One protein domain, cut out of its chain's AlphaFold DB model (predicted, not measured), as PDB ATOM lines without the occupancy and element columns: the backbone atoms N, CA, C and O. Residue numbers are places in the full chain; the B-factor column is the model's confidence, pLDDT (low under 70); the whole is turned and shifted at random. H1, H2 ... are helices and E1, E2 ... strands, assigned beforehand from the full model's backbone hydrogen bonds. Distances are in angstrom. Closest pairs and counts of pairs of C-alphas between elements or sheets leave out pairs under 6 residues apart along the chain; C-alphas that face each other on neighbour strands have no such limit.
ATOM      1  N   VAL A  53     186.928 179.487 192.609       98.62
ATOM      2  CA  VAL A  53     186.702 178.050 192.466       98.62
ATOM      3  C   VAL A  53     185.484 177.654 193.295       98.62
ATOM      4  O   VAL A  53     185.346 178.069 194.443       98.62
ATOM      5  N   GLY A  54     184.601 176.842 192.715       98.38
ATOM      6  CA  GLY A  54     183.440 176.271 193.399       98.38
ATOM      7  C   GLY A  54     183.576 174.760 193.567       98.38
ATOM      8  O   GLY A  54     184.036 174.078 192.652       98.38
ATOM      9  N   LEU A  55     183.146 174.232 194.712       98.69
ATOM     10  CA  LEU A  55     183.096 172.798 194.993       98.69
ATOM     11  C   LEU A  55     181.696 172.373 195.433       98.69
ATOM     12  O   LEU A  55     181.090 173.014 196.288       98.69
ATOM     13  N   TYR A  56     181.244 171.226 194.924       98.75
ATOM     14  CA  TYR A  56     180.054 170.528 195.408       98.75
ATOM     15  C   TYR A  56     180.438 169.132 195.903       98.75
ATOM     16  O   TYR A  56     180.857 168.283 195.117       98.75
ATOM     17  N   SER A  57     180.331 168.895 197.210       98.69
ATOM     18  CA  SER A  57     180.612 167.600 197.838       98.69
ATOM     19  C   SER A  57     180.043 167.547 199.254       98.69
ATOM     20  O   SER A  57     180.140 168.513 200.004       98.69
ATOM     21  N   THR A  58     179.514 166.391 199.652       98.69
ATOM     22  CA  THR A  58     179.151 166.078 201.048       98.69
ATOM     23  C   THR A  58     180.226 165.261 201.770       98.69
ATOM     24  O   THR A  58     180.062 164.900 202.932       98.69
ATOM     25  N   ARG A  59     181.320 164.919 201.079       98.75
ATOM     26  CA  ARG A  59     182.418 164.110 201.612       98.75
ATOM     27  C   ARG A  59     183.539 165.016 202.108       98.75
ATOM     28  O   ARG A  59     184.207 165.636 201.282       98.75
ATOM     29  N   GLU A  60     183.804 164.989 203.410       98.75
ATOM     30  CA  GLU A  60     184.878 165.775 204.036       98.75
ATOM     31  C   GLU A  60     186.252 165.581 203.374       98.75
ATOM     32  O   GLU A  60     186.863 166.575 202.990       98.75
ATOM     33  N   PRO A  61     186.698 164.344 203.055       98.69
ATOM     34  CA  PRO A  61     188.001 164.157 202.411       98.69
ATOM     35  C   PRO A  61     188.131 164.852 201.046       98.69
ATOM     36  O   PRO A  61     189.233 165.171 200.612       98.69
ATOM     37  N   VAL A  62     187.012 165.075 200.347       98.88
ATOM     38  CA  VAL A  62     186.987 165.800 199.066       98.88
ATOM     39  C   VAL A  62     187.062 167.309 199.302       98.88
ATOM     40  O   VAL A  62     187.754 168.002 198.561       98.88
ATOM     41  N   ILE A  63     186.372 167.810 200.332       98.88
ATOM     42  CA  ILE A  63     186.403 169.223 200.730       98.88
ATOM     43  C   ILE A  63     187.813 169.618 201.167       98.88
ATOM     44  O   ILE A  63     188.347 170.614 200.675       98.88
ATOM     45  N   ASP A  64     188.453 168.798 201.998       98.88
ATOM     46  CA  ASP A  64     189.830 169.012 202.434       98.88
ATOM     47  C   ASP A  64     190.794 169.009 201.250       98.88
ATOM     48  O   ASP A  64     191.585 169.940 201.079       98.88
ATOM     49  N   ALA A  65     190.705 167.995 200.383       98.88
ATOM     50  CA  ALA A  65     191.572 167.887 199.214       98.88
ATOM     51  C   ALA A  65     191.443 169.105 198.286       98.88
ATOM     52  O   ALA A  65     192.454 169.639 197.821       98.88
ATOM     53  N   MET A  66     190.216 169.585 198.060       98.88
ATOM     54  CA  MET A  66     189.979 170.781 197.258       98.88
ATOM     55  C   MET A  66     190.483 172.050 197.947       98.88
ATOM     56  O   MET A  66     191.083 172.905 197.301       98.88
ATOM     57  N   THR A  67     190.300 172.163 199.263       98.88
ATOM     58  CA  THR A  67     190.825 173.281 200.055       98.88
ATOM     59  C   THR A  67     192.341 173.369 199.899       98.88
ATOM     60  O   THR A  67     192.862 174.413 199.507       98.88
ATOM     61  N   GLN A  68     193.049 172.247 200.055       98.88
ATOM     62  CA  GLN A  68     194.496 172.188 199.839       98.88
ATOM     63  C   GLN A  68     194.901 172.562 198.404       98.88
ATOM     64  O   GLN A  68     195.875 173.292 198.208       98.88
ATOM     65  N   ALA A  69     194.155 172.098 197.397       98.88
ATOM     66  CA  ALA A  69     194.383 172.474 196.002       98.88
ATOM     67  C   ALA A  69     194.222 173.986 195.781       98.88
ATOM     68  O   ALA A  69     195.070 174.615 195.148       98.88
ATOM     69  N   THR A  70     193.191 174.604 196.363       98.81
ATOM     70  CA  THR A  70     192.977 176.056 196.256       98.81
ATOM     71  C   THR A  70     193.996 176.888 197.027       98.81
ATOM     72  O   THR A  70     194.341 177.975 196.570       98.81
ATOM     73  N   TRP A  71     194.563 176.380 198.127       98.75
ATOM     74  CA  TRP A  71     195.691 177.032 198.799       98.75
ATOM     75  C   TRP A  71     196.939 177.040 197.919       98.75
ATOM     76  O   TRP A  71     197.568 178.086 197.756       98.75
ATOM     77  N   ARG A  72     197.268 175.906 197.286       98.62
ATOM     78  CA  ARG A  72     198.391 175.822 196.340       98.62
ATOM     79  C   ARG A  72     198.157 176.682 195.097       98.62
ATOM     80  O   ARG A  72     199.074 177.363 194.645       98.62
ATOM     81  N   GLY A  73     196.931 176.692 194.572       98.50
ATOM     82  CA  GLY A  73     196.505 177.549 193.460       98.50
ATOM     83  C   GLY A  73     196.278 179.017 193.839       98.50
ATOM     84  O   GLY A  73     196.080 179.851 192.957       98.50
ATOM     85  N   LYS A  74     196.313 179.348 195.137       98.56
ATOM     86  CA  LYS A  74     196.070 180.686 195.693       98.56
ATOM     87  C   LYS A  74     194.809 181.314 195.096       98.56
ATOM     88  O   LYS A  74     194.862 182.380 194.491       98.56
ATOM     89  N   VAL A  75     193.680 180.631 195.226       98.75
ATOM     90  CA  VAL A  75     192.380 181.070 194.698       98.75
ATOM     91  C   VAL A  75     191.311 180.947 195.777       98.75
ATOM     92  O   VAL A  75     191.394 180.066 196.632       98.75
ATOM     93  N   ALA A  76     190.315 181.834 195.761       98.50
ATOM     94  CA  ALA A  76     189.196 181.768 196.693       98.50
ATOM     95  C   ALA A  76     188.299 180.554 196.391       98.50
ATOM     96  O   ALA A  76     187.988 180.277 195.229       98.50
ATOM     97  N   LEU A  77     187.877 179.848 197.445       98.69
ATOM     98  CA  LEU A  77     187.048 178.646 197.369       98.69
ATOM     99  C   LEU A  77     185.648 178.911 197.935       98.69
ATOM    100  O   LEU A  77     185.508 179.376 199.065       98.69
ATOM    101  N   SER A  78     184.614 178.545 197.180       98.75
ATOM    102  CA  SER A  78     183.229 178.464 197.652       98.75
ATOM    103  C   SER A  78     182.768 177.008 197.689       98.75
ATOM    104  O   SER A  78     182.982 176.263 196.734       98.75
ATOM    105  N   ILE A  79     182.111 176.593 198.772       98.69
ATOM    106  CA  ILE A  79     181.718 175.194 198.995       98.69
ATOM    107  C   ILE A  79     180.197 175.109 199.112       98.69
ATOM    108  O   ILE A  79     179.596 175.825 199.908       98.69
ATOM    109  N   ASN A  80     179.585 174.209 198.340       98.50
ATOM    110  CA  ASN A  80     178.168 173.850 198.408       98.50
ATOM    111  C   ASN A  80     177.213 175.056 198.323       98.50
ATOM    112  O   ASN A  80     176.264 175.173 199.097       98.50
ATOM    113  N   LEU A  81     177.436 175.945 197.349       98.06
ATOM    114  CA  LEU A  81     176.522 177.053 197.059       98.06
ATOM    115  C   LEU A  81     175.220 176.531 196.428       98.06
ATOM    116  O   LEU A  81     175.127 176.370 195.210       98.06
ATOM    117  N   THR A  82     174.224 176.243 197.267       98.00
ATOM    118  CA  THR A  82     172.895 175.733 196.871       98.00
ATOM    119  C   THR A  82     171.754 176.709 197.187       98.00
ATOM    120  O   THR A  82     170.588 176.320 197.179       98.00
ATOM    121  N   GLY A  83     172.083 177.962 197.518       97.62
ATOM    122  CA  GLY A  83     171.138 179.015 197.900       97.62
ATOM    123  C   GLY A  83     171.237 180.259 197.011       97.62
ATOM    124  O   GLY A  83     171.602 180.171 195.845       97.62
ATOM    125  N   GLY A  84     170.921 181.431 197.570       96.88
ATOM    126  CA  GLY A  84     170.946 182.717 196.852       96.88
ATOM    127  C   GLY A  84     172.325 183.373 196.706       96.88
ATOM    128  O   GLY A  84     172.395 184.503 196.229       96.88
ATOM    129  N   VAL A  85     173.394 182.696 197.140       97.00
ATOM    130  CA  VAL A  85     174.783 183.138 196.961       97.00
ATOM    131  C   VAL A  85     175.391 182.369 195.796       97.00
ATOM    132  O   VAL A  85     175.351 181.140 195.777       97.00
ATOM    133  N   PHE A  86     175.967 183.094 194.842       96.19
ATOM    134  CA  PHE A  86     176.576 182.545 193.633       96.19
ATOM    135  C   PHE A  86     178.088 182.770 193.634       96.19
ATOM    136  O   PHE A  86     178.576 183.757 194.176       96.19
ATOM    137  N   VAL A  87     178.838 181.878 192.981       94.81
ATOM    138  CA  VAL A  87     180.316 181.878 192.996       94.81
ATOM    139  C   VAL A  87     180.946 183.176 192.470       94.81
ATOM    140  O   VAL A  87     182.066 183.511 192.827       94.81
ATOM    141  N   ASN A  88     180.232 183.922 191.628       88.44
ATOM    142  CA  ASN A  88     180.678 185.189 191.053       88.44
ATOM    143  C   ASN A  88     180.387 186.416 191.940       88.44
ATOM    144  O   ASN A  88     180.711 187.534 191.541       88.44
ATOM    145  N   GLN A  89     179.736 186.239 193.091       95.56
ATOM    146  CA  GLN A  89     179.459 187.320 194.033       95.56
ATOM    147  C   GLN A  89     180.603 187.459 195.042       95.56
ATOM    148  O   GLN A  89     181.108 186.470 195.563       95.56
ATOM    149  N   SER A  90     180.976 188.702 195.341       95.62
ATOM    150  CA  SER A  90     181.938 189.051 196.388       95.62
ATOM    151  C   SER A  90     181.479 190.319 197.103       95.62
ATOM    152  O   SER A  90     181.083 191.286 196.444       95.62
ATOM    153  N   SER A  91     181.547 190.331 198.431       96.88
ATOM    154  CA  SER A  91     181.177 191.462 199.278       96.88
ATOM    155  C   SER A  91     182.407 192.244 199.726       96.88
ATOM    156  O   SER A  91     183.341 191.688 200.307       96.88
ATOM    157  N   ALA A  92     182.375 193.566 199.537       97.00
ATOM    158  CA  ALA A  92     183.385 194.450 200.107       97.00
ATOM    159  C   ALA A  92     183.470 194.265 201.633       97.00
ATOM    160  O   ALA A  92     182.476 193.937 202.284       97.00
ATOM    161  N   TYR A  93     184.661 194.505 202.188       96.69
ATOM    162  CA  TYR A  93     184.980 194.362 203.617       96.69
ATOM    163  C   TYR A  93     184.953 192.925 204.176       96.69
ATOM    164  O   TYR A  93     185.165 192.752 205.373       96.69
ATOM    165  N   SER A  94     184.736 191.907 203.337       97.69
ATOM    166  CA  SER A  94     184.795 190.485 203.712       97.69
ATOM    167  C   SER A  94     185.644 189.699 202.721       97.69
ATOM    168  O   SER A  94     186.636 189.072 203.094       97.69
ATOM    169  N   ASP A  95     185.277 189.774 201.443       98.12
ATOM    170  CA  ASP A  95     185.794 188.864 200.433       98.12
ATOM    171  C   ASP A  95     186.927 189.535 199.662       98.12
ATOM    172  O   ASP A  95     186.749 190.573 199.022       98.12
ATOM    173  N   TYR A  96     188.107 188.923 199.707       97.75
ATOM    174  CA  TYR A  96     189.251 189.359 198.919       97.75
ATOM    175  C   TYR A  96     189.046 188.971 197.455       97.75
ATOM    176  O   TYR A  96     189.071 187.790 197.103       97.75
ATOM    177  N   HIS A  97     188.838 189.966 196.592       98.31
ATOM    178  CA  HIS A  97     188.676 189.728 195.164       98.31
ATOM    179  C   HIS A  97     190.046 189.618 194.487       98.31
ATOM    180  O   HIS A  97     190.774 190.605 194.359       98.31
ATOM    181  N   GLY A  98     190.381 188.401 194.053       97.38
ATOM    182  CA  GLY A  98     191.733 188.053 193.623       97.38
ATOM    183  C   GLY A  98     192.695 187.957 194.811       97.38
ATOM    184  O   GLY A  98     192.558 188.648 195.814       97.38
ATOM    185  N   THR A  99     193.684 187.071 194.721       97.88
ATOM    186  CA  THR A  99     194.657 186.866 195.811       97.88
ATOM    187  C   THR A  99     195.989 187.569 195.567       97.88
ATOM    188  O   THR A  99     196.815 187.641 196.469       97.88
ATOM    189  N   GLY A 100     196.251 188.017 194.335       97.88
ATOM    190  CA  GLY A 100     197.591 188.412 193.895       97.88
ATOM    191  C   GLY A 100     198.571 187.246 193.700       97.88
ATOM    192  O   GLY A 100     199.742 187.466 193.400       97.88
ATOM    193  N   GLY A 101     198.121 186.007 193.923       97.88
ATOM    194  CA  GLY A 101     198.982 184.837 194.056       97.88
ATOM    195  C   GLY A 101     199.111 183.954 192.814       97.88
ATOM    196  O   GLY A 101     200.019 183.120 192.772       97.88
ATOM    197  N   ASN A 102     198.228 184.117 191.830       98.56
ATOM    198  CA  ASN A 102     198.173 183.313 190.607       98.56
ATOM    199  C   ASN A 102     198.069 184.221 189.360       98.56
ATOM    200  O   ASN A 102     197.875 185.428 189.512       98.56
ATOM    201  N   PRO A 103     198.192 183.687 188.130       98.50
ATOM    202  CA  PRO A 103     198.232 184.509 186.916       98.50
ATOM    203  C   PRO A 103     197.020 185.425 186.661       98.50
ATOM    204  O   PRO A 103     197.132 186.335 185.845       98.50
ATOM    205  N   ALA A 104     195.880 185.228 187.338       98.12
ATOM    206  CA  ALA A 104     194.681 186.035 187.105       98.12
ATOM    207  C   ALA A 104     194.790 187.460 187.668       98.12
ATOM    208  O   ALA A 104     194.131 188.367 187.163       98.12
ATOM    209  N   ALA A 105     195.596 187.670 188.712       98.00
ATOM    210  CA  ALA A 105     195.817 188.986 189.300       98.00
ATOM    211  C   ALA A 105     197.126 189.015 190.095       98.00
ATOM    212  O   ALA A 105     197.460 188.055 190.782       98.00
ATOM    213  N   ASN A 106     197.828 190.150 190.072       98.25
ATOM    214  CA  ASN A 106     199.046 190.385 190.860       98.25
ATOM    215  C   ASN A 106     198.796 191.161 192.170       98.25
ATOM    216  O   ASN A 106     199.745 191.502 192.871       98.25
ATOM    217  N   ALA A 107     197.536 191.454 192.492       98.25
ATOM    218  CA  ALA A 107     197.112 192.071 193.740       98.25
ATOM    219  C   ALA A 107     195.725 191.554 194.158       98.25
ATOM    220  O   ALA A 107     195.014 190.948 193.354       98.25
ATOM    221  N   SER A 108     195.350 191.822 195.407       98.44
ATOM    222  CA  SER A 108     194.006 191.604 195.948       98.44
ATOM    223  C   SER A 108     193.249 192.926 196.060       98.44
ATOM    224  O   SER A 108     193.855 193.960 196.359       98.44
ATOM    225  N   TYR A 109     191.929 192.909 195.846       97.56
ATOM    226  CA  TYR A 109     191.030 194.033 196.129       97.56
ATOM    227  C   TYR A 109     190.223 193.755 197.409       97.56
ATOM    228  O   TYR A 109     189.260 192.996 197.387       97.56
ATOM    229  N   SER A 110     190.563 194.344 198.554       98.06
ATOM    230  CA  SER A 110     191.815 195.056 198.847       98.06
ATOM    231  C   SER A 110     192.473 194.455 200.075       98.06
ATOM    232  O   SER A 110     191.787 194.056 201.009       98.06
ATOM    233  N   ASP A 111     193.800 194.486 200.109       98.25
ATOM    234  CA  ASP A 111     194.607 194.209 201.293       98.25
ATOM    235  C   ASP A 111     195.558 195.385 201.595       98.25
ATOM    236  O   ASP A 111     195.494 196.449 200.968       98.25
ATOM    237  N   SER A 112     196.432 195.222 202.588       98.56
ATOM    238  CA  SER A 112     197.429 196.241 202.929       98.56
ATOM    239  C   SER A 112     198.468 196.431 201.819       98.56
ATOM    240  O   SER A 112     198.865 197.569 201.554       98.56
ATOM    241  N   ALA A 113     198.881 195.360 201.135       98.31
ATOM    242  CA  ALA A 113     199.855 195.414 200.047       98.31
ATOM    243  C   ALA A 113     199.341 196.239 198.857       98.31
ATOM    244  O   ALA A 113     200.121 196.956 198.223       98.31
ATOM    245  N   PHE A 114     198.027 196.229 198.616       98.44
ATOM    246  CA  PHE A 114     197.378 197.024 197.581       98.44
ATOM    247  C   PHE A 114     197.615 198.529 197.745       98.44
ATOM    248  O   PHE A 114     197.659 199.239 196.740       98.44
ATOM    249  N   VAL A 115     197.782 199.041 198.973       98.56
ATOM    250  CA  VAL A 115     197.873 200.489 199.250       98.56
ATOM    251  C   VAL A 115     199.196 200.933 199.870       98.56
ATOM    252  O   VAL A 115     199.658 202.036 199.576       98.56
ATOM    253  N   ALA A 116     199.838 200.095 200.686       98.50
ATOM    254  CA  ALA A 116     200.975 200.495 201.517       98.50
ATOM    255  C   ALA A 116     202.187 200.956 200.698       98.50
ATOM    256  O   ALA A 116     202.943 201.823 201.131       98.50
ATOM    257  N   ASN A 117     202.362 200.426 199.484       98.25
ATOM    258  CA  ASN A 117     203.493 200.779 198.635       98.25
ATOM    259  C   ASN A 117     203.261 202.046 197.779       98.25
ATOM    260  O   ASN A 117     204.150 202.412 197.013       98.25
ATOM    261  N   ARG A 118     202.114 202.733 197.905       98.44
ATOM    262  CA  ARG A 118     201.756 203.914 197.085       98.44
ATOM    263  C   ARG A 118     202.300 205.248 197.607       98.44
ATOM    264  O   ARG A 118     202.226 206.243 196.895       98.44
TER     265      ARG A 118
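This is residues 53 to 118 of the 128 residues of an uncharacterized protein of bioreactor metagenome (UniProt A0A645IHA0). There is little regular structure here: helix H1 packs over the small sheet E1 E2, and from E2 a long winding stretch, residues 80 to 111, leads away to the short helix H2 at the far end. The 66 printed residues run E1, H1, E2, H2; the class is mixed, with 26 residues in named elements. The whole is loose, radius of gyration of the C-alphas 13.6 A, spanning 44 by 27 by 16 A.

Start at E1, residues 53 to 55, the parallel neighbour of E2, residues 76 to 79; N 53 and O 76 are within hydrogen-bond range, 2.9 A. With H1, residues 60 to 73, they form a strand-helix-strand unit, parallel neighbour strands with a helix between, its crossover right-handed. The closest C-alphas of H1 and E2 are those of Thr 70 and Leu 77, 6.6 A. H2, residues 112 to 116, is apart from E1 and H1. In both helices every O i to N i+4 pair is within hydrogen-bond range.

Find C-alpha 53 at (186.702, 178.050, 192.466); E1 runs 6.9 A from there. H1 spans 19.6 A, E2 10.2 A and H2 5.7 A, ending at C-alpha 116, (200.975, 200.495, 201.517).

The farthest C-alphas, of Arg 59 and Arg 118, are 44.5 A apart. The printed part has no cut, the link E2 to H2 is long, and no printed residue is under 70 in pLDDT.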